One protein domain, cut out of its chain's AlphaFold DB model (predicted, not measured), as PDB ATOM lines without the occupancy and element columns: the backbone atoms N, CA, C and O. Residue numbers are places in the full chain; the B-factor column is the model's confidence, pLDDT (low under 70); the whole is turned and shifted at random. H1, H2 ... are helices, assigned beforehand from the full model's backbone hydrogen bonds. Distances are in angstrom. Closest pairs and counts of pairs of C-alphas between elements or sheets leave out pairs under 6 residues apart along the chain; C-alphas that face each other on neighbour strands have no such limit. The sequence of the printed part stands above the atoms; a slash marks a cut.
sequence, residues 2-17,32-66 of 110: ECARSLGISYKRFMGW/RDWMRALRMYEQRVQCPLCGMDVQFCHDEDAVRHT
ATOM      1  N   GLU A   2     109.459 -45.107  99.153       76.19
ATOM      2  CA  GLU A   2     109.649 -45.607  97.778       76.19
ATOM      3  C   GLU A   2     111.017 -46.269  97.557       76.19
ATOM      4  O   GLU A   2     111.054 -47.399  97.081       76.19
ATOM      5  N   CYS A   3     112.115 -45.648  98.010       79.75
ATOM      6  CA  CYS A   3     113.460 -46.231  97.910       79.75
ATOM      7  C   CYS A   3     113.630 -47.543  98.701       79.75
ATOM      8  O   CYS A   3     114.272 -48.475  98.229       79.75
ATOM      9  N   ALA A   4     113.050 -47.646  99.903       82.06
ATOM     10  CA  ALA A   4     113.104 -48.878 100.697       82.06
ATOM     11  C   ALA A   4     112.320 -50.007 100.001       82.06
ATOM     12  O   ALA A   4     112.814 -51.127  99.875       82.06
ATOM     13  N   ARG A   5     111.148 -49.680  99.436       78.94
ATOM     14  CA  ARG A   5     110.347 -50.610  98.632       78.94
ATOM     15  C   ARG A   5     111.064 -51.059  97.364       78.94
ATOM     16  O   ARG A   5     111.046 -52.250  97.079       78.94
ATOM     17  N   SER A   6     111.673 -50.147  96.604       81.50
ATOM     18  CA  SER A   6     112.388 -50.508  95.370       81.50
ATOM     19  C   SER A   6     113.571 -51.437  95.640       81.50
ATOM     20  O   SER A   6     113.934 -52.232  94.781       81.50
ATOM     21  N   LEU A   7     114.149 -51.355  96.841       84.62
ATOM     22  CA  LEU A   7     115.220 -52.232  97.311       84.62
ATOM     23  C   LEU A   7     114.705 -53.529  97.964       84.62
ATOM     24  O   LEU A   7     115.510 -54.394  98.291       84.62
ATOM     25  N   GLY A   8     113.389 -53.678  98.160       83.25
ATOM     26  CA  GLY A   8     112.783 -54.867  98.768       83.25
ATOM     27  C   GLY A   8     113.071 -55.039 100.265       83.25
ATOM     28  O   GLY A   8     113.023 -56.163 100.758       83.25
ATOM     29  N   ILE A   9     113.376 -53.956 100.985       86.00
ATOM     30  CA  ILE A   9     113.777 -53.980 102.404       86.00
ATOM     31  C   ILE A   9     112.840 -53.141 103.279       86.00
ATOM     32  O   ILE A   9     112.185 -52.218 102.786       86.00
ATOM     33  N   SER A  10     112.790 -53.439 104.584       85.81
ATOM     34  CA  SER A  10     112.015 -52.628 105.531       85.81
ATOM     35  C   SER A  10     112.592 -51.220 105.693       85.81
ATOM     36  O   SER A  10     113.761 -50.957 105.381       85.81
ATOM     37  N   TYR A  11     111.777 -50.287 106.193       84.06
ATOM     38  CA  TYR A  11     112.245 -48.925 106.446       84.06
ATOM     39  C   TYR A  11     113.329 -48.922 107.524       84.06
ATOM     40  O   TYR A  11     114.326 -48.219 107.384       84.06
ATOM     41  N   LYS A  12     113.209 -49.777 108.543       86.81
ATOM     42  CA  LYS A  12     114.262 -49.980 109.548       86.81
ATOM     43  C   LYS A  12     115.587 -50.384 108.915       86.81
ATOM     44  O   LYS A  12     116.610 -49.764 109.209       86.81
ATOM     45  N   ARG A  13     115.583 -51.385 108.025       86.81
ATOM     46  CA  ARG A  13     116.805 -51.830 107.338       86.81
ATOM     47  C   ARG A  13     117.372 -50.734 106.439       86.81
ATOM     48  O   ARG A  13     118.581 -50.529 106.422       86.81
ATOM     49  N   PHE A  14     116.510 -49.983 105.757       86.88
ATOM     50  CA  PHE A  14     116.923 -48.803 104.997       86.88
ATOM     51  C   PHE A  14     117.585 -47.736 105.889       86.88
ATOM     52  O   PHE A  14     118.564 -47.117 105.485       86.88
ATOM     53  N   MET A  15     117.109 -47.574 107.127       87.62
ATOM     54  CA  MET A  15     117.670 -46.673 108.143       87.62
ATOM     55  C   MET A  15     118.896 -47.248 108.881       87.62
ATOM     56  O   MET A  15     119.384 -46.636 109.829       87.62
ATOM     57  N   GLY A  16     119.419 -48.401 108.452       87.50
ATOM     58  CA  GLY A  16     120.652 -48.988 108.980       87.50
ATOM     59  C   GLY A  16     120.465 -50.032 110.083       87.50
ATOM     60  O   GLY A  16     121.463 -50.525 110.612       87.50
ATOM     61  N   TRP A  17     119.228 -50.413 110.414       87.81
ATOM     62  CA  TRP A  17     118.981 -51.568 111.279       87.81
ATOM     63  C   TRP A  17     119.484 -52.857 110.619       87.81
ATOM     64  O   TRP A  17     119.354 -53.055 109.405       87.81
ATOM     65  N   ARG A  32     104.120 -52.511 107.363       85.19
ATOM     66  CA  ARG A  32     103.201 -53.168 106.416       85.19
ATOM     67  C   ARG A  32     102.031 -52.265 106.045       85.19
ATOM     68  O   ARG A  32     101.674 -52.195 104.866       85.19
ATOM     69  N   ASP A  33     101.448 -51.569 107.012       88.94
ATOM     70  CA  ASP A  33     100.341 -50.648 106.766       88.94
ATOM     71  C   ASP A  33     100.769 -49.440 105.943       88.94
ATOM     72  O   ASP A  33     100.067 -49.054 105.008       88.94
ATOM     73  N   TRP A  34     101.964 -48.907 106.187       86.69
ATOM     74  CA  TRP A  34     102.532 -47.864 105.345       86.69
ATOM     75  C   TRP A  34     102.741 -48.321 103.898       86.69
ATOM     76  O   TRP A  34     102.416 -47.583 102.969       86.69
ATOM     77  N   MET A  35     103.206 -49.553 103.683       84.56
ATOM     78  CA  MET A  35     103.357 -50.113 102.334       84.56
ATOM     79  C   MET A  35     102.009 -50.305 101.628       84.56
ATOM     80  O   MET A  35     101.901 -50.052 100.425       84.56
ATOM     81  N   ARG A  36     100.964 -50.711 102.363       85.56
ATOM     82  CA  ARG A  36      99.589 -50.787 101.839       85.56
ATOM     83  C   ARG A  36      99.052 -49.402 101.490       85.56
ATOM     84  O   ARG A  36      98.521 -49.228 100.396       85.56
ATOM     85  N   ALA A  37      99.222 -48.426 102.378       85.31
ATOM     86  CA  ALA A  37      98.771 -47.054 102.175       85.31
ATOM     87  C   ALA A  37      99.470 -46.399 100.976       85.31
ATOM     88  O   ALA A  37      98.800 -45.803 100.137       85.31
ATOM     89  N   LEU A  38     100.789 -46.580 100.841       84.31
ATOM     90  CA  LEU A  38     101.553 -46.092  99.692       84.31
ATOM     91  C   LEU A  38     101.048 -46.714  98.386       84.31
ATOM     92  O   LEU A  38     100.782 -45.996  97.427       84.31
ATOM     93  N   ARG A  39     100.828 -48.035  98.363       82.38
ATOM     94  CA  ARG A  39     100.249 -48.715  97.194       82.38
ATOM     95  C   ARG A  39      98.859 -48.178  96.852       82.38
ATOM     96  O   ARG A  39      98.560 -47.974  95.681       82.38
ATOM     97  N   MET A  40      98.007 -47.954  97.852       80.88
ATOM     98  CA  MET A  40      96.676 -47.381  97.642       80.88
ATOM     99  C   MET A  40      96.740 -45.947  97.115       80.88
ATOM    100  O   MET A  40      95.922 -45.587  96.276       80.88
ATOM    101  N   TYR A  41      97.683 -45.142  97.605       78.19
ATOM    102  CA  TYR A  41      97.905 -43.778  97.136       78.19
ATOM    103  C   TYR A  41      98.320 -43.764  95.662       78.19
ATOM    104  O   TYR A  41      97.674 -43.108  94.853       78.19
ATOM    105  N   GLU A  42      99.322 -44.562  95.295       76.38
ATOM    106  CA  GLU A  42      99.812 -44.669  93.914       76.38
ATOM    107  C   GLU A  42      98.756 -45.206  92.944       76.38
ATOM    108  O   GLU A  42      98.680 -44.764  91.804       76.38
ATOM    109  N   GLN A  43      97.904 -46.129  93.396       74.62
ATOM    110  CA  GLN A  43      96.786 -46.647  92.600       74.62
ATOM    111  C   GLN A  43      95.630 -45.652  92.438       74.62
ATOM    112  O   GLN A  43      94.717 -45.902  91.655       74.62
ATOM    113  N   ARG A  44      95.610 -44.568  93.216       70.44
ATOM    114  CA  ARG A  44      94.502 -43.605  93.267       70.44
ATOM    115  C   ARG A  44      94.944 -42.186  92.937       70.44
ATOM    116  O   ARG A  44      94.252 -41.244  93.320       70.44
ATOM    117  N   VAL A  45      96.066 -42.011  92.239       78.50
ATOM    118  CA  VAL A  45      96.490 -40.684  91.785       78.50
ATOM    119  C   VAL A  45      95.536 -40.218  90.682       78.50
ATOM    120  O   VAL A  45      95.742 -40.443  89.493       78.50
ATOM    121  N   GLN A  46      94.450 -39.584  91.110       86.31
ATOM    122  CA  GLN A  46      93.500 -38.904  90.247       86.31
ATOM    123  C   GLN A  46      93.973 -37.471  90.018       86.31
ATOM    124  O   GLN A  46      94.438 -36.792  90.935       86.31
ATOM    125  N   CYS A  47      93.837 -36.999  88.785       85.25
ATOM    126  CA  CYS A  47      94.107 -35.623  88.424       85.25
ATOM    127  C   CYS A  47      93.126 -34.705  89.175       85.25
ATOM    128  O   CYS A  47      91.914 -34.869  89.027       85.25
ATOM    129  N   PRO A  48      93.598 -33.705  89.941       82.88
ATOM    130  CA  PRO A  48      92.711 -32.823  90.701       82.88
ATOM    131  C   PRO A  48      91.857 -31.907  89.810       82.88
ATOM    132  O   PRO A  48      90.911 -31.299  90.300       82.88
ATOM    133  N   LEU A  49      92.185 -31.791  88.517       86.75
ATOM    134  CA  LEU A  49      91.451 -30.958  87.563       86.75
ATOM    135  C   LEU A  49      90.319 -31.720  86.871       86.75
ATOM    136  O   LEU A  49      89.209 -31.208  86.778       86.75
ATOM    137  N   CYS A  50      90.595 -32.927  86.368       88.50
ATOM    138  CA  CYS A  50      89.630 -33.692  85.571       88.50
ATOM    139  C   CYS A  50      89.098 -34.952  86.271       88.50
ATOM    140  O   CYS A  50      88.193 -35.595  85.748       88.50
ATOM    141  N   GLY A  51      89.655 -35.334  87.424       87.88
ATOM    142  CA  GLY A  51      89.271 -36.529  88.181       87.88
ATOM    143  C   GLY A  51      89.703 -37.864  87.561       87.88
ATOM    144  O   GLY A  51      89.465 -38.910  88.161       87.88
ATOM    145  N   MET A  52      90.335 -37.859  86.382       89.25
ATOM    146  CA  MET A  52      90.809 -39.076  85.714       89.25
ATOM    147  C   MET A  52      92.157 -39.542  86.268       89.25
ATOM    148  O   MET A  52      92.889 -38.761  86.870       89.25
ATOM    149  N   ASP A  53      92.493 -40.812  86.048       88.38
ATOM    150  CA  ASP A  53      93.824 -41.347  86.347       88.38
ATOM    151  C   ASP A  53      94.916 -40.504  85.661       88.38
ATOM    152  O   ASP A  53      94.782 -40.147  84.489       88.38
ATOM    153  N   VAL A  54      95.975 -40.146  86.395       87.88
ATOM    154  CA  VAL A  54      97.027 -39.253  85.875       87.88
ATOM    155  C   VAL A  54      97.834 -39.895  84.747       87.88
ATOM    156  O   VAL A  54      98.232 -39.176  83.831       87.88
ATOM    157  N   GLN A  55      98.051 -41.215  84.769       88.19
ATOM    158  CA  GLN A  55      98.765 -41.893  83.683       88.19
ATOM    159  C   GLN A  55      97.954 -41.826  82.389       88.19
ATOM    160  O   GLN A  55      98.516 -41.553  81.337       88.19
ATOM    161  N   PHE A  56      96.631 -41.984  82.477       90.38
ATOM    162  CA  PHE A  56      95.749 -41.802  81.326       90.38
ATOM    163  C   PHE A  56      95.647 -40.334  80.890       90.38
ATOM    164  O   PHE A  56      95.840 -40.022  79.724       90.38
ATOM    165  N   CYS A  57      95.352 -39.413  81.813       90.69
ATOM    166  CA  CYS A  57      95.085 -38.008  81.487       90.69
ATOM    167  C   CYS A  57      96.282 -37.292  80.839       90.69
ATOM    168  O   CYS A  57      96.080 -36.325  80.103       90.69
ATOM    169  N   HIS A  58      97.511 -37.701  81.162       90.50
ATOM    170  CA  HIS A  58      98.730 -37.099  80.621       90.50
ATOM    171  C   HIS A  58      99.290 -37.850  79.400       90.50
ATOM    172  O   HIS A  58     100.284 -37.403  78.828       90.50
ATOM    173  N   ASP A  59      98.663 -38.953  78.982       93.88
ATOM    174  CA  ASP A  59      98.978 -39.650  77.736       93.88
ATOM    175  C   ASP A  59      98.133 -39.061  76.595       93.88
ATOM    176  O   ASP A  59      96.934 -39.325  76.464       93.88
ATOM    177  N   GLU A  60      98.759 -38.210  75.778       92.12
ATOM    178  CA  GLU A  60      98.077 -37.506  74.690       92.12
ATOM    179  C   GLU A  60      97.457 -38.470  73.669       92.12
ATOM    180  O   GLU A  60      96.317 -38.258  73.245       92.12
ATOM    181  N   ASP A  61      98.170 -39.531  73.287       93.81
ATOM    182  CA  ASP A  61      97.708 -40.476  72.271       93.81
ATOM    183  C   ASP A  61      96.538 -41.310  72.797       93.81
ATOM    184  O   ASP A  61      95.531 -41.473  72.098       93.81
ATOM    185  N   ALA A  62      96.619 -41.776  74.049       90.00
ATOM    186  CA  ALA A  62      95.529 -42.502  74.692       90.00
ATOM    187  C   ALA A  62      94.267 -41.637  74.804       90.00
ATOM    188  O   ALA A  62      93.185 -42.077  74.412       90.00
ATOM    189  N   VAL A  63      94.392 -40.385  75.259       91.75
ATOM    190  CA  VAL A  63      93.260 -39.449  75.360       91.75
ATOM    191  C   VAL A  63      92.669 -39.168  73.977       91.75
ATOM    192  O   VAL A  63      91.453 -39.266  73.796       91.75
ATOM    193  N   ARG A  64      93.504 -38.866  72.973       89.88
ATOM    194  CA  ARG A  64      93.037 -38.619  71.599       89.88
ATOM    195  C   ARG A  64      92.313 -39.821  71.020       89.88
ATOM    196  O   ARG A  64      91.293 -39.629  70.367       89.88
ATOM    197  N   HIS A  65      92.808 -41.031  71.260       91.56
ATOM    198  CA  HIS A  65      92.177 -42.257  70.792       91.56
ATOM    199  C   HIS A  65      90.847 -42.530  71.507       91.56
ATOM    200  O   HIS A  65      89.839 -42.775  70.850       91.56
ATOM    201  N   THR A  66      90.817 -42.444  72.840       87.94
ATOM    202  CA  THR A  66      89.612 -42.717  73.640       87.94
ATOM    203  C   THR A  66      88.487 -41.727  73.358       87.94
ATOM    204  O   THR A  66      87.327 -42.126  73.292       87.94
TER     205      THR A  66
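What this domain is: This is residues 2 to 17 and 32 to 66 of the 110 residues of an uncharacterized protein of Bifidobacterium pseudolongum (UniProt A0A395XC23). A loose, extended rod of short helices: H3 runs roughly along its length, the small helices H1 and H2 lie towards one end, and a loop leads to H4 and H5 at the other. Residues 59 to 65 stick out freely. The printed part has 51 residues, all helix in class, in the order H1 to H5, with a radius of gyration of the C-alphas of 15.8 A and spans of 49 by 18 by 13 A.

How they stand to each other: H3, residues 32 to 42, is close but not clearly touching to H1, residues 2 to 6; their closest C-alphas, Arg 5 and Met 35, are 7.9 A apart. H1 is likewise close but not clearly touching to H2, residues 11 to 14, with closest C-alphas Ala 4 and Phe 14 at 5.8 A. H3 and H4, residues 54 to 57, are apart. H4 and H5, residues 60 to 66, only just touch, with 3 pairs of C-alphas within 8 A, and only at the corner; the closest are Cys 57 and Val 63, 6.6 A. Every O i to N i+4 pair is within hydrogen-bond range in H1, H3 and H5; H2 and H4 are too short for one.

Where its parts are: H3 measures 15.5 A and H5 10.0 A from first to last C-alpha. H1 begins at C-alpha 2 (109.649, -45.607, 97.778); H5 ends at C-alpha 66 (89.612, -42.717, 73.640).

The domain as a whole: The C-alphas farthest apart, Trp 17 and His 65, are 49.4 A apart. Residues 18 to 31 are not printed, a gap of 16.6 A between C-alphas 17 and 32. The link H3 to H4 is long. No printed residue is under pLDDT 70.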